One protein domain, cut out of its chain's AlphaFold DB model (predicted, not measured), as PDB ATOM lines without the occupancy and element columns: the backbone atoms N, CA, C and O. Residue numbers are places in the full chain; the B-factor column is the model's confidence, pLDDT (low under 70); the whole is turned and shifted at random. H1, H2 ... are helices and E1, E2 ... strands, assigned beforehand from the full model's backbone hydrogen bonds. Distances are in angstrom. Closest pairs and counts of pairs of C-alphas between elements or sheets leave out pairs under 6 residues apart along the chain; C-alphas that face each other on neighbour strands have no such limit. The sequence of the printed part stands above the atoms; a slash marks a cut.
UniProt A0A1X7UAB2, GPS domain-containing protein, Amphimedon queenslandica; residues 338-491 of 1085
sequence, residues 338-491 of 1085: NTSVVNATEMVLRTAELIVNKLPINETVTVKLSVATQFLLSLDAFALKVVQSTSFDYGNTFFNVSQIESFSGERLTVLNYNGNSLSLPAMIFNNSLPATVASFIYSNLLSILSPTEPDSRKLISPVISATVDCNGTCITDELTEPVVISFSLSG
ATOM      1  N   ASN A 338     229.369 167.611 258.086       57.69
ATOM      2  CA  ASN A 338     228.917 167.873 259.457       57.69
ATOM      3  C   ASN A 338     229.517 169.202 259.957       57.69
ATOM      4  O   ASN A 338     230.708 169.320 260.250       57.69
ATOM      5  N   THR A 339     228.667 170.218 260.027       54.69
ATOM      6  CA  THR A 339     228.954 171.662 260.099       54.69
ATOM      7  C   THR A 339     229.285 172.199 261.502       54.69
ATOM      8  O   THR A 339     228.749 173.210 261.950       54.69
ATOM      9  N   SER A 340     230.236 171.567 262.196       50.53
ATOM     10  CA  SER A 340     230.833 172.107 263.435       50.53
ATOM     11  C   SER A 340     232.166 172.844 263.215       50.53
ATOM     12  O   SER A 340     232.844 173.202 264.178       50.53
ATOM     13  N   VAL A 341     232.576 173.054 261.954       54.25
ATOM     14  CA  VAL A 341     233.950 173.439 261.590       54.25
ATOM     15  C   VAL A 341     233.987 174.644 260.641       54.25
ATOM     16  O   VAL A 341     233.668 174.533 259.459       54.25
ATOM     17  N   VAL A 342     234.497 175.774 261.145       58.94
ATOM     18  CA  VAL A 342     234.762 177.028 260.401       58.94
ATOM     19  C   VAL A 342     235.519 176.776 259.086       58.94
ATOM     20  O   VAL A 342     235.099 177.238 258.031       58.94
ATOM     21  N   ASN A 343     236.581 175.965 259.130       64.25
ATOM     22  CA  ASN A 343     237.430 175.638 257.976       64.25
ATOM     23  C   ASN A 343     236.666 174.951 256.819       64.25
ATOM     24  O   ASN A 343     236.968 175.186 255.656       64.25
ATOM     25  N   ALA A 344     235.639 174.140 257.110       69.56
ATOM     26  CA  ALA A 344     234.830 173.519 256.056       69.56
ATOM     27  C   ALA A 344     233.973 174.558 255.309       69.56
ATOM     28  O   ALA A 344     233.766 174.436 254.105       69.56
ATOM     29  N   THR A 345     233.533 175.612 256.006       73.50
ATOM     30  CA  THR A 345     232.769 176.723 255.414       73.50
ATOM     31  C   THR A 345     233.640 177.553 254.476       73.50
ATOM     32  O   THR A 345     233.236 177.829 253.348       73.50
ATOM     33  N   GLU A 346     234.871 177.867 254.890       75.50
ATOM     34  CA  GLU A 346     235.857 178.540 254.034       75.50
ATOM     35  C   GLU A 346     236.163 177.720 252.767       75.50
ATOM     36  O   GLU A 346     236.170 178.266 251.664       75.50
ATOM     37  N   MET A 347     236.337 176.398 252.896       75.00
ATOM     38  CA  MET A 347     236.545 175.517 251.740       75.00
ATOM     39  C   MET A 347     235.344 175.500 250.782       75.00
ATOM     40  O   MET A 347     235.554 175.586 249.573       75.00
ATOM     41  N   VAL A 348     234.100 175.434 251.283       78.31
ATOM     42  CA  VAL A 348     232.893 175.449 250.428       78.31
ATOM     43  C   VAL A 348     232.783 176.763 249.663       78.31
ATOM     44  O   VAL A 348     232.628 176.734 248.442       78.31
ATOM     45  N   LEU A 349     232.923 177.907 250.342       78.31
ATOM     46  CA  LEU A 349     232.856 179.228 249.704       78.31
ATOM     47  C   LEU A 349     233.972 179.417 248.665       78.31
ATOM     48  O   LEU A 349     233.729 179.951 247.582       78.31
ATOM     49  N   ARG A 350     235.177 178.903 248.940       79.25
ATOM     50  CA  ARG A 350     236.300 178.923 247.997       79.25
ATOM     51  C   ARG A 350     236.051 178.061 246.757       79.25
ATOM     52  O   ARG A 350     236.320 178.512 245.644       79.25
ATOM     53  N   THR A 351     235.533 176.840 246.908       80.31
ATOM     54  CA  THR A 351     235.169 175.994 245.755       80.31
ATOM     55  C   THR A 351     234.004 176.601 244.969       80.31
ATOM     56  O   THR A 351     234.031 176.588 243.740       80.31
ATOM     57  N   ALA A 352     233.032 177.205 245.655       78.62
ATOM     58  CA  ALA A 352     231.925 177.926 245.036       78.62
ATOM     59  C   ALA A 352     232.410 179.125 244.198       78.62
ATOM     60  O   ALA A 352     231.990 179.267 243.052       78.62
ATOM     61  N   GLU A 353     233.352 179.938 244.693       77.81
ATOM     62  CA  GLU A 353     233.936 181.029 243.897       77.81
ATOM     63  C   GLU A 353     234.745 180.514 242.690       77.81
ATOM     64  O   GLU A 353     234.684 181.105 241.611       77.81
ATOM     65  N   LEU A 354     235.467 179.395 242.815       79.38
ATOM     66  CA  LEU A 354     236.161 178.791 241.668       79.38
ATOM     67  C   LEU A 354     235.181 178.280 240.594       79.38
ATOM     68  O   LEU A 354     235.483 178.393 239.406       79.38
ATOM     69  N   ILE A 355     234.001 177.788 240.988       75.38
ATOM     70  CA  ILE A 355     232.907 177.437 240.066       75.38
ATOM     71  C   ILE A 355     232.321 178.699 239.413       75.38
ATOM     72  O   ILE A 355     232.207 178.740 238.187       75.38
ATOM     73  N   VAL A 356     232.040 179.756 240.189       72.50
ATOM     74  CA  VAL A 356     231.568 181.060 239.673       72.50
ATOM     75  C   VAL A 356     232.540 181.646 238.647       72.50
ATOM     76  O   VAL A 356     232.115 182.134 237.604       72.50
ATOM     77  N   ASN A 357     233.847 181.531 238.879       73.69
ATOM     78  CA  ASN A 357     234.870 182.003 237.944       73.69
ATOM     79  C   ASN A 357     235.098 181.074 236.731       73.69
ATOM     80  O   ASN A 357     235.806 181.469 235.802       73.69
ATOM     81  N   LYS A 358     234.504 179.869 236.700       70.31
ATOM     82  CA  LYS A 358     234.510 178.966 235.529       70.31
ATOM     83  C   LYS A 358     233.297 179.181 234.604       70.31
ATOM     84  O   LYS A 358     233.318 178.696 233.474       70.31
ATOM     85  N   LEU A 359     232.255 179.891 235.048       62.72
ATOM     86  CA  LEU A 359     231.010 180.063 234.288       62.72
ATOM     87  C   LEU A 359     231.234 180.781 232.934       62.72
ATOM     88  O   LEU A 359     231.729 181.912 232.901       62.72
ATOM     89  N   PRO A 360     230.873 180.154 231.797       54.56
ATOM     90  CA  PRO A 360     231.177 180.687 230.475       54.56
ATOM     91  C   PRO A 360     230.182 181.771 230.049       54.56
ATOM     92  O   PRO A 360     228.983 181.550 229.868       54.56
ATOM     93  N   ILE A 361     230.723 182.956 229.767       54.72
ATOM     94  CA  ILE A 361     229.968 184.148 229.343       54.72
ATOM     95  C   ILE A 361     229.133 183.891 228.066       54.72
ATOM     96  O   ILE A 361     228.098 184.525 227.871       54.72
ATOM     97  N   ASN A 362     229.508 182.909 227.235       49.12
ATOM     98  CA  ASN A 362     228.939 182.682 225.899       49.12
ATOM     99  C   ASN A 362     228.003 181.459 225.758       49.12
ATOM    100  O   ASN A 362     227.588 181.170 224.639       49.12
ATOM    101  N   GLU A 363     227.648 180.744 226.833       49.78
ATOM    102  CA  GLU A 363     226.654 179.651 226.741       49.78
ATOM    103  C   GLU A 363     225.215 180.150 226.502       49.78
ATOM    104  O   GLU A 363     224.915 181.343 226.649       49.78
ATOM    105  N   THR A 364     224.323 179.234 226.116       46.50
ATOM    106  CA  THR A 364     222.897 179.508 225.886       46.50
ATOM    107  C   THR A 364     222.191 179.973 227.163       46.50
ATOM    108  O   THR A 364     222.594 179.665 228.286       46.50
ATOM    109  N   VAL A 365     221.123 180.755 226.987       47.81
ATOM    110  CA  VAL A 365     220.393 181.413 228.086       47.81
ATOM    111  C   VAL A 365     219.825 180.404 229.090       47.81
ATOM    112  O   VAL A 365     219.840 180.655 230.291       47.81
ATOM    113  N   THR A 366     219.354 179.253 228.613       43.50
ATOM    114  CA  THR A 366     218.619 178.284 229.431       43.50
ATOM    115  C   THR A 366     219.529 177.398 230.281       43.50
ATOM    116  O   THR A 366     219.262 177.238 231.471       43.50
ATOM    117  N   VAL A 367     220.673 176.958 229.740       45.59
ATOM    118  CA  VAL A 367     221.743 176.289 230.510       45.59
ATOM    119  C   VAL A 367     222.223 177.190 231.651       45.59
ATOM    120  O   VAL A 367     222.301 176.755 232.796       45.59
ATOM    121  N   LYS A 368     222.449 178.484 231.387       51.19
ATOM    122  CA  LYS A 368     222.800 179.460 232.436       51.19
ATOM    123  C   LYS A 368     221.739 179.560 233.540       51.19
ATOM    124  O   LYS A 368     222.102 179.678 234.708       51.19
ATOM    125  N   LEU A 369     220.453 179.502 233.185       55.38
ATOM    126  CA  LEU A 369     219.330 179.643 234.116       55.38
ATOM    127  C   LEU A 369     219.228 178.466 235.102       55.38
ATOM    128  O   LEU A 369     219.130 178.673 236.317       55.38
ATOM    129  N   SER A 370     219.261 177.235 234.584       52.78
ATOM    130  CA  SER A 370     219.114 176.006 235.376       52.78
ATOM    131  C   SER A 370     220.330 175.768 236.274       52.78
ATOM    132  O   SER A 370     220.184 175.535 237.477       52.78
ATOM    133  N   VAL A 371     221.531 175.933 235.714       57.84
ATOM    134  CA  VAL A 371     222.815 175.786 236.409       57.84
ATOM    135  C   VAL A 371     222.951 176.790 237.558       57.84
ATOM    136  O   VAL A 371     223.320 176.399 238.667       57.84
ATOM    137  N   ALA A 372     222.609 178.065 237.337       62.38
ATOM    138  CA  ALA A 372     222.661 179.084 238.386       62.38
ATOM    139  C   ALA A 372     221.646 178.823 239.507       62.38
ATOM    140  O   ALA A 372     221.984 178.941 240.684       62.38
ATOM    141  N   THR A 373     220.422 178.428 239.149       65.44
ATOM    142  CA  THR A 373     219.363 178.138 240.124       65.44
ATOM    143  C   THR A 373     219.734 176.940 241.000       65.44
ATOM    144  O   THR A 373     219.620 177.019 242.223       65.44
ATOM    145  N   GLN A 374     220.271 175.863 240.415       63.69
ATOM    146  CA  GLN A 374     220.749 174.724 241.198       63.69
ATOM    147  C   GLN A 374     221.954 175.093 242.078       63.69
ATOM    148  O   GLN A 374     222.005 174.674 243.232       63.69
ATOM    149  N   PHE A 375     222.902 175.890 241.581       71.31
ATOM    150  CA  PHE A 375     224.049 176.340 242.375       71.31
ATOM    151  C   PHE A 375     223.627 177.145 243.617       71.31
ATOM    152  O   PHE A 375     224.110 176.861 244.713       71.31
ATOM    153  N   LEU A 376     222.692 178.091 243.467       71.94
ATOM    154  CA  LEU A 376     222.163 178.887 244.580       71.94
ATOM    155  C   LEU A 376     221.455 178.009 245.622       71.94
ATOM    156  O   LEU A 376     221.812 178.057 246.796       71.94
ATOM    157  N   LEU A 377     220.547 177.125 245.188       69.38
ATOM    158  CA  LEU A 377     219.837 176.201 246.085       69.38
ATOM    159  C   LEU A 377     220.789 175.288 246.876       69.38
ATOM    160  O   LEU A 377     220.545 175.008 248.050       69.38
ATOM    161  N   SER A 378     221.894 174.842 246.271       73.44
ATOM    162  CA  SER A 378     222.908 174.047 246.976       73.44
ATOM    163  C   SER A 378     223.679 174.867 248.024       73.44
ATOM    164  O   SER A 378     224.053 174.315 249.059       73.44
ATOM    165  N   LEU A 379     223.897 176.171 247.803       76.12
ATOM    166  CA  LEU A 379     224.520 177.065 248.790       76.12
ATOM    167  C   LEU A 379     223.569 177.425 249.937       76.12
ATOM    168  O   LEU A 379     223.994 177.408 251.091       76.12
ATOM    169  N   ASP A 380     222.291 177.670 249.654       75.00
ATOM    170  CA  ASP A 380     221.278 177.928 250.684       75.00
ATOM    171  C   ASP A 380     221.075 176.679 251.575       75.00
ATOM    172  O   ASP A 380     221.095 176.766 252.807       75.00
ATOM    173  N   ALA A 381     221.015 175.484 250.971       74.44
ATOM    174  CA  ALA A 381     220.953 174.206 251.688       74.44
ATOM    175  C   ALA A 381     222.240 173.862 252.470       74.44
ATOM    176  O   ALA A 381     222.187 173.121 253.455       74.44
ATOM    177  N   PHE A 382     223.399 174.387 252.062       78.19
ATOM    178  CA  PHE A 382     224.615 174.357 252.879       78.19
ATOM    179  C   PHE A 382     224.512 175.323 254.065       78.19
ATOM    180  O   PHE A 382     224.843 174.956 255.193       78.19
ATOM    181  N   ALA A 383     224.041 176.544 253.822       75.81
ATOM    182  CA  ALA A 383     224.047 177.617 254.800       75.81
ATOM    183  C   ALA A 383     223.171 177.336 256.025       75.81
ATOM    184  O   ALA A 383     223.609 177.577 257.150       75.81
ATOM    185  N   LEU A 384     221.979 176.766 255.826       76.31
ATOM    186  CA  LEU A 384     221.087 176.379 256.927       76.31
ATOM    187  C   LEU A 384     221.702 175.320 257.857       76.31
ATOM    188  O   LEU A 384     221.340 175.244 259.028       76.31
ATOM    189  N   LYS A 385     222.680 174.534 257.385       73.69
ATOM    190  CA  LYS A 385     223.400 173.581 258.241       73.69
ATOM    191  C   LYS A 385     224.383 174.265 259.200       73.69
ATOM    192  O   LYS A 385     224.870 173.602 260.115       73.69
ATOM    193  N   VAL A 386     224.748 175.536 259.017       73.00
ATOM    194  CA  VAL A 386     225.806 176.191 259.808       73.00
ATOM    195  C   VAL A 386     225.308 176.519 261.224       73.00
ATOM    196  O   VAL A 386     224.602 177.495 261.469       73.00
ATOM    197  N   VAL A 387     225.727 175.696 262.191       63.12
ATOM    198  CA  VAL A 387     225.208 175.679 263.577       63.12
ATOM    199  C   VAL A 387     225.606 176.916 264.407       63.12
ATOM    200  O   VAL A 387     225.097 177.119 265.506       63.12
ATOM    201  N   GLN A 388     226.525 177.759 263.924       69.50
ATOM    202  CA  GLN A 388     227.029 178.928 264.655       69.50
ATOM    203  C   GLN A 388     226.821 180.223 263.870       69.50
ATOM    204  O   GLN A 388     227.163 180.292 262.689       69.50
ATOM    205  N   SER A 389     226.347 181.269 264.557       73.50
ATOM    206  CA  SER A 389     226.276 182.627 264.009       73.50
ATOM    207  C   SER A 389     227.664 183.080 263.561       73.50
ATOM    208  O   SER A 389     228.553 183.276 264.391       73.50
ATOM    209  N   THR A 390     227.866 183.196 262.253       76.75
ATOM    210  CA  THR A 390     229.180 183.406 261.638       76.75
ATOM    211  C   THR A 390     229.055 184.216 260.353       76.75
ATOM    212  O   THR A 390     228.112 184.042 259.584       76.75
ATOM    213  N   SER A 391     230.031 185.092 260.116       80.06
ATOM    214  CA  SER A 391     230.143 185.905 258.904       80.06
ATOM    215  C   SER A 391     231.464 185.613 258.196       80.06
ATOM    216  O   SER A 391     232.520 185.695 258.829       80.06
ATOM    217  N   PHE A 392     231.412 185.334 256.899       77.06
ATOM    218  CA  PHE A 392     232.572 185.096 256.046       77.06
ATOM    219  C   PHE A 392     232.562 186.074 254.870       77.06
ATOM    220  O   PHE A 392     231.526 186.328 254.263       77.06
ATOM    221  N   ASP A 393     233.735 186.603 254.544       79.06
ATOM    222  CA  ASP A 393     233.960 187.522 253.430       79.06
ATOM    223  C   ASP A 393     235.027 186.888 252.532       79.06
ATOM    224  O   ASP A 393     236.185 186.765 252.943       79.06
ATOM    225  N   TYR A 394     234.627 186.370 251.364       71.56
ATOM    226  CA  TYR A 394     235.521 185.625 250.476       71.56
ATOM    227  C   TYR A 394     235.353 186.054 249.017       71.56
ATOM    228  O   TYR A 394     234.368 185.725 248.351       71.56
ATOM    229  N   GLY A 395     236.353 186.787 248.521       73.19
ATOM    230  CA  GLY A 395     236.438 187.231 247.132       73.19
ATOM    231  C   GLY A 395     235.247 188.096 246.730       73.19
ATOM    232  O   GLY A 395     235.163 189.263 247.110       73.19
ATOM    233  N   ASN A 396     234.338 187.533 245.939       73.38
ATOM    234  CA  ASN A 396     233.127 188.207 245.466       73.38
ATOM    235  C   ASN A 396     231.862 187.891 246.286       73.38
ATOM    236  O   ASN A 396     230.800 188.431 245.957       73.38
ATOM    237  N   THR A 397     231.949 187.032 247.308       75.81
ATOM    238  CA  THR A 397     230.796 186.569 248.098       75.81
ATOM    239  C   THR A 397     230.964 186.901 249.578       75.81
ATOM    240  O   THR A 397     231.887 186.415 250.232       75.81
ATOM    241  N   PHE A 398     230.023 187.670 250.123       83.00
ATOM    242  CA  PHE A 398     229.839 187.804 251.567       83.00
ATOM    243  C   PHE A 398     228.720 186.862 252.021       83.00
ATOM    244  O   PHE A 398     227.684 186.763 251.364       83.00
ATOM    245  N   PHE A 399     228.925 186.187 253.144       83.19
ATOM    246  CA  PHE A 399     228.027 185.191 253.716       83.19
ATOM    247  C   PHE A 399     227.830 185.474 255.206       83.19
ATOM    248  O   PHE A 399     228.804 185.701 255.920       83.19
ATOM    249  N   ASN A 400     226.590 185.454 255.693       85.38
ATOM    250  CA  ASN A 400     226.279 185.657 257.104       85.38
ATOM    251  C   ASN A 400     225.141 184.748 257.572       85.38
ATOM    252  O   ASN A 400     224.047 184.766 257.003       85.38
ATOM    253  N   VAL A 401     225.394 184.005 258.648       84.81
ATOM    254  CA  VAL A 401     224.408 183.181 259.353       84.81
ATOM    255  C   VAL A 401     224.159 183.772 260.730       84.81
ATOM    256  O   VAL A 401     225.094 184.143 261.441       84.81
ATOM    257  N   SER A 402     222.891 183.829 261.122       84.88
ATOM    258  CA  SER A 402     222.449 184.298 262.432       84.88
ATOM    259  C   SER A 402     221.476 183.304 263.059       84.88
ATOM    260  O   SER A 402     220.430 182.992 262.493       84.88
ATOM    261  N   GLN A 403     221.844 182.798 264.235       84.62
ATOM    262  CA  GLN A 403     220.974 182.042 265.131       84.62
ATOM    263  C   GLN A 403     220.178 183.032 265.993       84.62
ATOM    264  O   GLN A 403     220.766 183.884 266.666       84.62
ATOM    265  N   ILE A 404     218.850 182.942 265.950       84.25
ATOM    266  CA  ILE A 404     217.917 183.875 266.591       84.25
ATOM    267  C   ILE A 404     217.186 183.135 267.711       84.25
ATOM    268  O   ILE A 404     216.251 182.385 267.453       84.25
ATOM    269  N   GLU A 405     217.593 183.352 268.963       82.88
ATOM    270  CA  GLU A 405     216.924 182.756 270.134       82.88
ATOM    271  C   GLU A 405     215.710 183.575 270.603       82.88
ATOM    272  O   GLU A 405     214.733 183.024 271.101       82.88
ATOM    273  N   SER A 406     215.765 184.903 270.461       78.19
ATOM    274  CA  SER A 406     214.668 185.818 270.791       78.19
ATOM    275  C   SER A 406     214.783 187.121 269.998       78.19
ATOM    276  O   SER A 406     215.886 187.580 269.696       78.19
ATOM    277  N   PHE A 407     213.644 187.728 269.665       78.81
ATOM    278  CA  PHE A 407     213.564 189.034 269.014       78.81
ATOM    279  C   PHE A 407     212.320 189.798 269.501       78.81
ATOM    280  O   PHE A 407     211.337 189.183 269.908       78.81
ATOM    281  N   SER A 408     212.381 191.133 269.521       66.81
ATOM    282  CA  SER A 408     211.380 191.989 270.185       66.81
ATOM    283  C   SER A 408     211.108 193.330 269.484       66.81
ATOM    284  O   SER A 408     210.563 194.248 270.096       66.81
ATOM    285  N   GLY A 409     211.487 193.458 268.209       78.25
ATOM    286  CA  GLY A 409     211.132 194.596 267.355       78.25
ATOM    287  C   GLY A 409     210.170 194.199 266.233       78.25
ATOM    288  O   GLY A 409     209.799 193.039 266.097       78.25
ATOM    289  N   GLU A 410     209.804 195.161 265.388       80.12
ATOM    290  CA  GLU A 410     208.973 194.918 264.197       80.12
ATOM    291  C   GLU A 410     209.777 194.265 263.058       80.12
ATOM    292  O   GLU A 410     209.240 193.484 262.276       80.12
ATOM    293  N   ARG A 411     211.080 194.574 262.950       86.50
ATOM    294  CA  ARG A 411     211.947 194.182 261.823       86.50
ATOM    295  C   ARG A 411     213.360 193.826 262.277       86.50
ATOM    296  O   ARG A 411     214.022 194.639 262.920       86.50
ATOM    297  N   LEU A 412     213.830 192.638 261.909       86.25
ATOM    298  CA  LEU A 412     215.171 192.142 262.211       86.25
ATOM    299  C   LEU A 412     216.110 192.380 261.021       86.25
ATOM    300  O   LEU A 412     215.918 191.812 259.947       86.25
ATOM    301  N   THR A 413     217.155 193.184 261.216       87.50
ATOM    302  CA  THR A 413     218.244 193.330 260.240       87.50
ATOM    303  C   THR A 413     219.178 192.124 260.328       87.50
ATOM    304  O   THR A 413     220.002 192.037 261.235       87.50
ATOM    305  N   VAL A 414     219.041 191.192 259.383       84.94
ATOM    306  CA  VAL A 414     219.806 189.929 259.329       84.94
ATOM    307  C   VAL A 414     221.118 190.050 258.552       84.94
ATOM    308  O   VAL A 414     222.003 189.211 258.697       84.94
ATOM    309  N   LEU A 415     221.271 191.113 257.756       85.50
ATOM    310  CA  LEU A 415     222.513 191.432 257.057       85.50
ATOM    311  C   LEU A 415     222.734 192.948 257.005       85.50
ATOM    312  O   LEU A 415     221.810 193.706 256.706       85.50
ATOM    313  N   ASN A 416     223.976 193.384 257.230       88.12
ATOM    314  CA  ASN A 416     224.443 194.749 256.981       88.12
ATOM    315  C   ASN A 416     225.948 194.726 256.649       88.12
ATOM    316  O   ASN A 416     226.766 194.495 257.538       88.12
ATOM    317  N   TYR A 417     226.314 194.929 255.379       86.38
ATOM    318  CA  TYR A 417     227.702 194.850 254.905       86.38
ATOM    319  C   TYR A 417     227.951 195.766 253.691       86.38
ATOM    320  O   TYR A 417     227.179 195.793 252.727       86.38
ATOM    321  N   ASN A 418     229.031 196.556 253.743       83.31
ATOM    322  CA  ASN A 418     229.432 197.564 252.741       83.31
ATOM    323  C   ASN A 418     228.317 198.543 252.295       83.31
ATOM    324  O   ASN A 418     228.316 199.046 251.170       83.31
ATOM    325  N   GLY A 419     227.374 198.843 253.196       80.56
ATOM    326  CA  GLY A 419     226.224 199.723 252.944       80.56
ATOM    327  C   GLY A 419     225.028 199.035 252.276       80.56
ATOM    328  O   GLY A 419     224.027 199.693 252.010       80.56
ATOM    329  N   ASN A 420     225.116 197.730 252.013       86.94
ATOM    330  CA  ASN A 420     223.968 196.903 251.657       86.94
ATOM    331  C   ASN A 420     223.353 196.332 252.940       86.94
ATOM    332  O   ASN A 420     224.092 195.951 253.851       86.94
ATOM    333  N   SER A 421     222.028 196.235 253.022       88.62
ATOM    334  CA  SER A 421     221.352 195.692 254.210       88.62
ATOM    335  C   SER A 421     220.098 194.911 253.860       88.62
ATOM    336  O   SER A 421     219.334 195.364 253.009       88.62
ATOM    337  N   LEU A 422     219.820 193.836 254.594       90.00
ATOM    338  CA  LEU A 422     218.571 193.080 254.517       90.00
ATOM    339  C   LEU A 422     217.865 193.094 255.875       90.00
ATOM    340  O   LEU A 422     218.471 192.752 256.892       90.00
ATOM    341  N   SER A 423     216.589 193.483 255.890       90.25
ATOM    342  CA  SER A 423     215.741 193.465 257.086       90.25
ATOM    343  C   SER A 423     214.428 192.725 256.839       90.25
ATOM    344  O   SER A 423     213.640 193.111 255.971       90.25
ATOM    345  N   LEU A 424     214.205 191.681 257.634       89.69
ATOM    346  CA  LEU A 424     213.039 190.800 257.593       89.69
ATOM    347  C   LEU A 424     211.973 191.269 258.604       89.69
ATOM    348  O   LEU A 424     212.340 191.653 259.717       89.69
ATOM    349  N   PRO A 425     210.671 191.252 258.265       89.56
ATOM    350  CA  PRO A 425     209.604 191.566 259.215       89.56
ATOM    351  C   PRO A 425     209.421 190.441 260.245       89.56
ATOM    352  O   PRO A 425     209.597 189.262 259.937       89.56
ATOM    353  N   ALA A 426     209.029 190.795 261.470       84.38
ATOM    354  CA  ALA A 426     208.903 189.856 262.589       84.38
ATOM    355  C   ALA A 426     207.898 188.718 262.333       84.38
ATOM    356  O   ALA A 426     208.049 187.637 262.897       84.38
ATOM    357  N   MET A 427     206.914 188.932 261.448       82.06
ATOM    358  CA  MET A 427     205.904 187.931 261.080       82.06
ATOM    359  C   MET A 427     206.483 186.630 260.499       82.06
ATOM    360  O   MET A 427     205.838 185.592 260.616       82.06
ATOM    361  N   ILE A 428     207.694 186.660 259.926       82.38
ATOM    362  CA  ILE A 428     208.373 185.453 259.421       82.38
ATOM    363  C   ILE A 428     208.627 184.449 260.559       82.38
ATOM    364  O   ILE A 428     208.551 183.241 260.348       82.38
ATOM    365  N   PHE A 429     208.860 184.953 261.774       81.88
ATOM    366  CA  PHE A 429     209.254 184.197 262.965       81.88
ATOM    367  C   PHE A 429     208.098 184.045 263.970       81.88
ATOM    368  O   PHE A 429     208.316 184.161 265.177       81.88
ATOM    369  N   ASN A 430     206.859 183.872 263.489       66.69
ATOM    370  CA  ASN A 430     205.601 183.913 264.256       66.69
ATOM    371  C   ASN A 430     205.550 182.938 265.460       66.69
ATOM    372  O   ASN A 430     204.952 181.866 265.400       66.69
ATOM    373  N   ASN A 431     206.177 183.331 266.573       62.31
ATOM    374  CA  ASN A 431     206.517 182.498 267.736       62.31
ATOM    375  C   ASN A 431     207.423 181.284 267.424       62.31
ATOM    376  O   ASN A 431     207.656 180.452 268.300       62.31
ATOM    377  N   SER A 432     207.973 181.196 266.212       68.06
ATOM    378  CA  SER A 432     208.772 180.076 265.704       68.06
ATOM    379  C   SER A 432     210.275 180.252 265.961       68.06
ATOM    380  O   SER A 432     211.101 180.160 265.055       68.06
ATOM    381  N   LEU A 433     210.639 180.516 267.221       75.12
ATOM    382  CA  LEU A 433     212.031 180.632 267.675       75.12
ATOM    383  C   LEU A 433     212.437 179.426 268.553       75.12
ATOM    384  O   LEU A 433     211.606 178.933 269.320       75.12
ATOM    385  N   PRO A 434     213.701 178.954 268.499       79.25
ATOM    386  CA  PRO A 434     214.824 179.537 267.764       79.25
ATOM    387  C   PRO A 434     214.762 179.299 266.248       79.25
ATOM    388  O   PRO A 434     214.286 178.259 265.796       79.25
ATOM    389  N   ALA A 435     215.286 180.259 265.481       83.81
ATOM    390  CA  ALA A 435     215.355 180.206 264.019       83.81
ATOM    391  C   ALA A 435     216.773 180.500 263.503       83.81
ATOM    392  O   ALA A 435     217.491 181.328 264.069       83.81
ATOM    393  N   THR A 436     217.154 179.861 262.398       83.94
ATOM    394  CA  THR A 436     218.385 180.150 261.649       83.94
ATOM    395  C   THR A 436     218.046 181.041 260.460       83.94
ATOM    396  O   THR A 436     217.220 180.656 259.636       83.94
ATOM    397  N   VAL A 437     218.707 182.192 260.312       86.81
ATOM    398  CA  VAL A 437     218.703 182.950 259.048       86.81
ATOM    399  C   VAL A 437     220.092 182.912 258.430       86.81
ATOM    400  O   VAL A 437     221.047 183.442 259.003       86.81
ATOM    401  N   ALA A 438     220.173 182.330 257.240       84.75
ATOM    402  CA  ALA A 438     221.289 182.463 256.317       84.75
ATOM    403  C   ALA A 438     221.069 183.659 255.381       84.75
ATOM    404  O   ALA A 438     219.936 183.980 255.025       84.75
ATOM    405  N   SER A 439     222.148 184.313 254.956       87.75
ATOM    406  CA  SER A 439     222.103 185.439 254.020       87.75
ATOM    407  C   SER A 439     223.406 185.577 253.233       87.75
ATOM    408  O   SER A 439     224.490 185.336 253.768       87.75
ATOM    409  N   PHE A 440     223.302 185.984 251.969       83.94
ATOM    410  CA  PHE A 440     224.436 186.153 251.057       83.94
ATOM    411  C   PHE A 440     224.384 187.503 250.331       83.94
ATOM    412  O   PHE A 440     223.306 188.016 250.027       83.94
ATOM    413  N   ILE A 441     225.555 188.040 249.981       84.62
ATOM    414  CA  ILE A 441     225.723 189.047 248.925       84.62
ATOM    415  C   ILE A 441     226.687 188.483 247.881       84.62
ATOM    416  O   ILE A 441     227.839 188.191 248.201       84.62
ATOM    417  N   TYR A 442     226.250 188.417 246.627       80.50
ATOM    418  CA  TYR A 442     227.057 187.992 245.488       80.50
ATOM    419  C   TYR A 442     227.374 189.177 244.568       80.50
ATOM    420  O   TYR A 442     226.480 189.785 243.971       80.50
ATOM    421  N   SER A 443     228.662 189.476 244.405       74.50
ATOM    422  CA  SER A 443     229.140 190.617 243.608       74.50
ATOM    423  C   SER A 443     229.386 190.282 242.131       74.50
ATOM    424  O   SER A 443     229.355 191.181 241.296       74.50
ATOM    425  N   ASN A 444     229.605 189.001 241.791       65.88
ATOM    426  CA  ASN A 444     230.017 188.562 240.444       65.88
ATOM    427  C   ASN A 444     229.002 187.645 239.719       65.88
ATOM    428  O   ASN A 444     229.227 187.256 238.580       65.88
ATOM    429  N   LEU A 445     227.840 187.349 240.320       65.69
ATOM    430  CA  LEU A 445     226.737 186.616 239.655       65.69
ATOM    431  C   LEU A 445     225.990 187.458 238.590       65.69
ATOM    432  O   LEU A 445     225.111 186.964 237.880       65.69
ATOM    433  N   LEU A 446     226.384 188.729 238.440       61.38
ATOM    434  CA  LEU A 446     225.839 189.722 237.507       61.38
ATOM    435  C   LEU A 446     225.866 189.302 236.032       61.38
ATOM    436  O   LEU A 446     225.071 189.818 235.259       61.38
ATOM    437  N   SER A 447     226.786 188.424 235.628       56.81
ATOM    438  CA  SER A 447     226.971 187.962 234.241       56.81
ATOM    439  C   SER A 447     226.037 186.820 233.828       56.81
ATOM    440  O   SER A 447     226.013 186.436 232.658       56.81
ATOM    441  N   ILE A 448     225.310 186.253 234.794       57.91
ATOM    442  CA  ILE A 448     224.506 185.033 234.645       57.91
ATOM    443  C   ILE A 448     223.039 185.341 234.943       57.91
ATOM    444  O   ILE A 448     222.157 184.908 234.210       57.91
ATOM    445  N   LEU A 449     222.791 186.156 235.975       61.69
ATOM    446  CA  LEU A 449     221.453 186.621 236.353       61.69
ATOM    447  C   LEU A 449     221.040 187.919 235.620       61.69
ATOM    448  O   LEU A 449     219.973 188.472 235.882       61.69
ATOM    449  N   SER A 450     221.875 188.435 234.708       57.50
ATOM    450  CA  SER A 450     221.531 189.568 233.837       57.50
ATOM    451  C   SER A 450     220.461 189.191 232.804       57.50
ATOM    452  O   SER A 450     220.643 188.178 232.123       57.50
ATOM    453  N   PRO A 451     219.434 190.031 232.577       53.22
ATOM    454  CA  PRO A 451     218.506 189.856 231.461       53.22
ATOM    455  C   PRO A 451     219.236 189.787 230.113       53.22
ATOM    456  O   PRO A 451     220.123 190.594 229.837       53.22
ATOM    457  N   THR A 452     218.844 188.834 229.268       50.94
ATOM    458  CA  THR A 452     219.450 188.588 227.943       50.94
ATOM    459  C   THR A 452     218.652 189.182 226.778       50.94
ATOM    460  O   THR A 452     218.983 188.947 225.618       50.94
ATOM    461  N   GLU A 453     217.591 189.935 227.070       48.75
ATOM    462  CA  GLU A 453     216.813 190.679 226.075       48.75
ATOM    463  C   GLU A 453     217.590 191.890 225.521       48.75
ATOM    464  O   GLU A 453     218.461 192.437 226.203       48.75
ATOM    465  N   PRO A 454     217.271 192.369 224.300       44.22
ATOM    466  CA  PRO A 454     217.946 193.524 223.694       44.22
ATOM    467  C   PRO A 454     217.722 194.850 224.447       44.22
ATOM    468  O   PRO A 454     218.421 195.830 224.188       44.22
ATOM    469  N   ASP A 455     216.781 194.888 225.392       44.16
ATOM    470  CA  ASP A 455     216.246 196.093 226.027       44.16
ATOM    471  C   ASP A 455     217.116 196.668 227.169       44.16
ATOM    472  O   ASP A 455     216.619 197.159 228.176       44.16
ATOM    473  N   SER A 456     218.443 196.694 226.989       50.44
ATOM    474  CA  SER A 456     219.435 197.560 227.680       50.44
ATOM    475  C   SER A 456     219.554 197.551 229.225       50.44
ATOM    476  O   SER A 456     220.457 198.195 229.769       50.44
ATOM    477  N   ARG A 457     218.696 196.832 229.959       58.22
ATOM    478  CA  ARG A 457     218.619 196.850 231.434       58.22
ATOM    479  C   ARG A 457     219.711 195.998 232.085       58.22
ATOM    480  O   ARG A 457     219.565 194.793 232.266       58.22
ATOM    481  N   LYS A 458     220.800 196.646 232.495       64.94
ATOM    482  CA  LYS A 458     221.895 196.020 233.250       64.94
ATOM    483  C   LYS A 458     221.601 195.993 234.759       64.94
ATOM    484  O   LYS A 458     221.150 196.993 235.311       64.94
ATOM    485  N   LEU A 459     221.946 194.897 235.443       70.81
ATOM    486  CA  LEU A 459     222.030 194.870 236.910       70.81
ATOM    487  C   LEU A 459     223.140 195.826 237.396       70.81
ATOM    488  O   LEU A 459     224.294 195.712 236.979       70.81
ATOM    489  N   ILE A 460     222.780 196.775 238.267       75.38
ATOM    490  CA  ILE A 460     223.675 197.830 238.797       75.38
ATOM    491  C   ILE A 460     224.041 197.658 240.282       75.38
ATOM    492  O   ILE A 460     224.847 198.425 240.806       75.38
ATOM    493  N   SER A 461     223.454 196.666 240.948       80.00
ATOM    494  CA  SER A 461     223.627 196.331 242.364       80.00
ATOM    495  C   SER A 461     224.040 194.862 242.513       80.00
ATOM    496  O   SER A 461     223.682 194.061 241.647       80.00
ATOM    497  N   PRO A 462     224.747 194.473 243.591       79.62
ATOM    498  CA  PRO A 462     225.006 193.062 243.868       79.62
ATOM    499  C   PRO A 462     223.695 192.305 244.132       79.62
ATOM    500  O   PRO A 462     222.665 192.903 244.450       79.62
ATOM    501  N   VAL A 463     223.743 190.980 244.016       81.38
ATOM    502  CA  VAL A 463     222.593 190.098 244.257       81.38
ATOM    503  C   VAL A 463     222.580 189.703 245.731       81.38
ATOM    504  O   VAL A 463     223.621 189.334 246.267       81.38
ATOM    505  N   ILE A 464     221.425 189.792 246.389       83.88
ATOM    506  CA  ILE A 464     221.266 189.492 247.818       83.88
ATOM    507  C   ILE A 464     220.209 188.401 247.968       83.88
ATOM    508  O   ILE A 464     219.106 188.556 247.443       83.88
ATOM    509  N   SER A 465     220.536 187.326 248.687       84.81
ATOM    510  CA  SER A 465     219.589 186.274 249.076       84.81
ATOM    511  C   SER A 465     219.565 186.097 250.593       84.81
ATOM    512  O   SER A 465     220.496 186.496 251.301       84.81
ATOM    513  N   ALA A 466     218.489 185.498 251.093       85.25
ATOM    514  CA  ALA A 466     218.425 184.948 252.437       85.25
ATOM    515  C   ALA A 466     217.458 183.770 252.489       85.25
ATOM    516  O   ALA A 466     216.481 183.722 251.742       85.25
ATOM    517  N   THR A 467     217.732 182.861 253.414       83.50
ATOM    518  CA  THR A 467     216.984 181.622 253.619       83.50
ATOM    519  C   THR A 467     216.793 181.442 255.116       83.50
ATOM    520  O   THR A 467     217.707 181.721 255.897       83.50
ATOM    521  N   VAL A 468     215.608 181.001 255.526       83.94
ATOM    522  CA  VAL A 468     215.229 180.903 256.937       83.94
ATOM    523  C   VAL A 468     214.805 179.477 257.257       83.94
ATOM    524  O   VAL A 468     214.025 178.893 256.510       83.94
ATOM    525  N   ASP A 469     215.291 178.939 258.373       80.44
ATOM    526  CA  ASP A 469     214.785 177.702 258.967       80.44
ATOM    527  C   ASP A 469     214.259 177.965 260.384       80.44
ATOM    528  O   ASP A 469     214.963 178.495 261.246       80.44
ATOM    529  N   CYS A 470     213.009 177.567 260.604       78.50
ATOM    530  CA  CYS A 470     212.278 177.628 261.867       78.50
ATOM    531  C   CYS A 470     211.663 176.245 262.171       78.50
ATOM    532  O   CYS A 470     210.508 176.151 262.595       78.50
ATOM    533  N   ASN A 471     212.367 175.153 261.844       67.94
ATOM    534  CA  ASN A 471     211.852 173.776 261.848       67.94
ATOM    535  C   ASN A 471     210.546 173.629 261.037       67.94
ATOM    536  O   ASN A 471     209.583 173.012 261.490       67.94
ATOM    537  N   GLY A 472     210.487 174.258 259.857       62.12
ATOM    538  CA  GLY A 472     209.298 174.251 258.991       62.12
ATOM    539  C   GLY A 472     208.118 175.116 259.463       62.12
ATOM    540  O   GLY A 472     207.018 174.953 258.947       62.12
ATOM    541  N   THR A 473     208.319 176.031 260.423       69.75
ATOM    542  CA  THR A 473     207.259 176.926 260.952       69.75
ATOM    543  C   THR A 473     207.500 178.423 260.689       69.75
ATOM    544  O   THR A 473     206.946 179.286 261.374       69.75
ATOM    545  N   CYS A 474     208.335 178.757 259.700       73.81
ATOM    546  CA  CYS A 474     208.461 180.134 259.214       73.81
ATOM    547  C   CYS A 474     207.258 180.511 258.334       73.81
ATOM    548  O   CYS A 474     206.685 179.647 257.673       73.81
ATOM    549  N   ILE A 475     206.945 181.804 258.236       74.06
ATOM    550  CA  ILE A 475     206.098 182.339 257.157       74.06
ATOM    551  C   ILE A 475     207.021 183.006 256.131       74.06
ATOM    552  O   ILE A 475     207.610 184.042 256.428       74.06
ATOM    553  N   THR A 476     207.185 182.407 254.953       69.50
ATOM    554  CA  THR A 476     208.031 182.931 253.860       69.50
ATOM    555  C   THR A 476     207.239 183.661 252.778       69.50
ATOM    556  O   THR A 476     207.759 184.585 252.154       69.50
ATOM    557  N   ASP A 477     205.977 183.281 252.603       65.19
ATOM    558  CA  ASP A 477     205.108 183.686 251.501       65.19
ATOM    559  C   ASP A 477     203.947 184.568 251.990       65.19
ATOM    560  O   ASP A 477     203.691 184.675 253.189       65.19
ATOM    561  N   GLU A 478     203.271 185.250 251.058       69.44
ATOM    562  CA  GLU A 478     202.137 186.165 251.318       69.44
ATOM    563  C   GLU A 478     202.372 187.206 252.442       69.44
ATOM    564  O   GLU A 478     201.456 187.617 253.157       69.44
ATOM    565  N   LEU A 479     203.619 187.673 252.586       73.81
ATOM    566  CA  LEU A 479     204.018 188.615 253.634       73.81
ATOM    567  C   LEU A 479     203.231 189.936 253.562       73.81
ATOM    568  O   LEU A 479     203.375 190.723 252.626       73.81
ATOM    569  N   THR A 480     202.457 190.228 254.612       79.31
ATOM    570  CA  THR A 480     201.697 191.481 254.758       79.31
ATOM    571  C   THR A 480     202.591 192.699 255.000       79.31
ATOM    572  O   THR A 480     202.162 193.833 254.791       79.31
ATOM    573  N   GLU A 481     203.834 192.481 255.434       81.69
ATOM    574  CA  GLU A 481     204.879 193.500 255.515       81.69
ATOM    575  C   GLU A 481     206.006 193.223 254.505       81.69
ATOM    576  O   GLU A 481     206.522 192.107 254.455       81.69
ATOM    577  N   PRO A 482     206.478 194.230 253.744       83.25
ATOM    578  CA  PRO A 482     207.536 194.022 252.762       83.25
ATOM    579  C   PRO A 482     208.901 193.830 253.432       83.25
ATOM    580  O   PRO A 482     209.297 194.621 254.296       83.25
ATOM    581  N   VAL A 483     209.666 192.839 252.973       86.69
ATOM    582  CA  VAL A 483     211.113 192.742 253.230       86.69
ATOM    583  C   VAL A 483     211.802 194.011 252.716       86.69
ATOM    584  O   VAL A 483     211.518 194.471 251.611       86.69
ATOM    585  N   VAL A 484     212.701 194.596 253.513       88.31
ATOM    586  CA  VAL A 484     213.440 195.813 253.127       88.31
ATOM    587  C   VAL A 484     214.883 195.470 252.788       88.31
ATOM    588  O   VAL A 484     215.613 194.913 253.611       88.31
ATOM    589  N   ILE A 485     215.285 195.850 251.575       87.44
ATOM    590  CA  ILE A 485     216.634 195.677 251.037       87.44
ATOM    591  C   ILE A 485     217.200 197.055 250.684       87.44
ATOM    592  O   ILE A 485     216.575 197.814 249.943       87.44
ATOM    593  N   SER A 486     218.391 197.366 251.192       86.56
ATOM    594  CA  SER A 486     219.165 198.556 250.817       86.56
ATOM    595  C   SER A 486     220.370 198.127 249.988       86.56
ATOM    596  O   SER A 486     221.039 197.160 250.352       86.56
ATOM    597  N   PHE A 487     220.686 198.872 248.927       85.31
ATOM    598  CA  PHE A 487     221.844 198.621 248.063       85.31
ATOM    599  C   PHE A 487     222.810 199.810 248.053       85.31
ATOM    600  O   PHE A 487     222.402 200.965 247.920       85.31
ATOM    601  N   SER A 488     224.106 199.518 248.132       81.44
ATOM    602  CA  SER A 488     225.189 200.503 248.089       81.44
ATOM    603  C   SER A 488     225.633 200.740 246.643       81.44
ATOM    604  O   SER A 488     226.398 199.965 246.077       81.44
ATOM    605  N   LEU A 489     225.157 201.822 246.020       74.50
ATOM    606  CA  LEU A 489     225.467 202.168 244.618       74.50
ATOM    607  C   LEU A 489     226.751 203.013 244.459       74.50
ATOM    608  O   LEU A 489     226.913 203.733 243.473       74.50
ATOM    609  N   SER A 490     227.678 202.926 245.418       59.94
ATOM    610  CA  SER A 490     228.836 203.825 245.600       59.94
ATOM    611  C   SER A 490     229.869 203.855 244.458       59.94
ATOM    612  O   SER A 490     230.759 204.703 244.473       59.94
ATOM    613  N   GLY A 491     229.744 202.982 243.453       57.25
ATOM    614  CA  GLY A 491     230.559 202.989 242.229       57.25
ATOM    615  C   GLY A 491     229.998 203.806 241.052       57.25
ATOM    616  O   GLY A 491     230.699 203.969 240.054       57.25
TER     617      GLY A 491
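This is residues 338 to 491 of the 1085 residues of the protein "GPS domain-containing protein" of Amphimedon queenslandica (UniProt A0A1X7UAB2). A four-stranded sheet, E1 E2 E5 E6, forms the middle layer, with two long helices, H1 and H2, side by side over one face and a smaller sheet, E3 E4 E7, packed on the other face at E2, E5 and E6. The sheets make a sandwich only partly face to face, and E1 is apart from E3, E4 and E7 of the smaller sheet; the short H3 sits at one end. You have 154 printed residues, with three named helices and seven named strands in the order H1 H2 E1 E2 E3 E4 H3 E5 E6 E7; both sheets are antiparallel and the class is mixed. The whole is compact, with a radius of gyration of the C-alphas of 16.4 A and spans of 47 by 36 by 30 A.

Begin with the larger sheet: E1, residues 390 to 394, E2, 397 to 404, E5, 435 to 442, and E6, 463 to 469, in that order. Look for N 392 and O 399, 2.8 A, in the hairpin E1 and E2; N 400 and O 439, 2.9 A, between E2 and E5; and N 438 and O 467, 2.9 A, in the hairpin E5 and E6, each within hydrogen-bond range. H1, residues 342 to 356, and H2, residues 365 to 383, lie on the same face: two layers, helices on one face of a sheet. H1 lies over E1 at a height over the sheet of 9.2 A, slantwise to the strands; its closest C-alphas to E1 are Leu 349 and Tyr 394, 7.0 A. H2 lies over E6 and only just over E5, on which 3 of its C-alphas fall, at a height of 11.0 A; its closest C-alphas to E6 are Asp 380 and Thr 467, 6.4 A. H1 and H2 are near each other, with 11 pairs of C-alphas within 10 A. Now find the second sheet: E3, residues 411 to 417, E4, 420 to 425, and E7, 484 to 486. N 422 and O 415 are 2.9 A apart in the hairpin E3 and E4, and N 423 and O 484, 2.9 A, join E4 and E7 within range. The sheets form a sandwich, two sheets face to face, their planes 16 degrees apart; the closest C-alphas of E3 and E5 are Leu 415 and Ser 439, 6.7 A. H3, residues 426 to 429, only grazes both sheets. In H1 and H2 every O i to N i+4 pair is within hydrogen-bond range; H3 is too short for such a pair.

Find C-alpha 342 at (234.762, 177.028, 260.401), where H1 begins its 21.4 A; H2 measures 27.2 A. E5 runs 23.3 A from C-alpha 435 at (215.355, 180.206, 264.019), E2 22.7 A and E6 20.8 A. E7 ends at C-alpha 486, (219.165, 198.556, 250.817).

Asn 362 and Ser 408 have the C-alphas farthest apart, 48.5 A. The printed part has no cut; its long links are E5 to E6, 20 residues, and E6 to E7, 14 residues. Mean pLDDT of the printed part is 72.9, and 53 residues are under 70, among them 359 to 374 and 444 to 458.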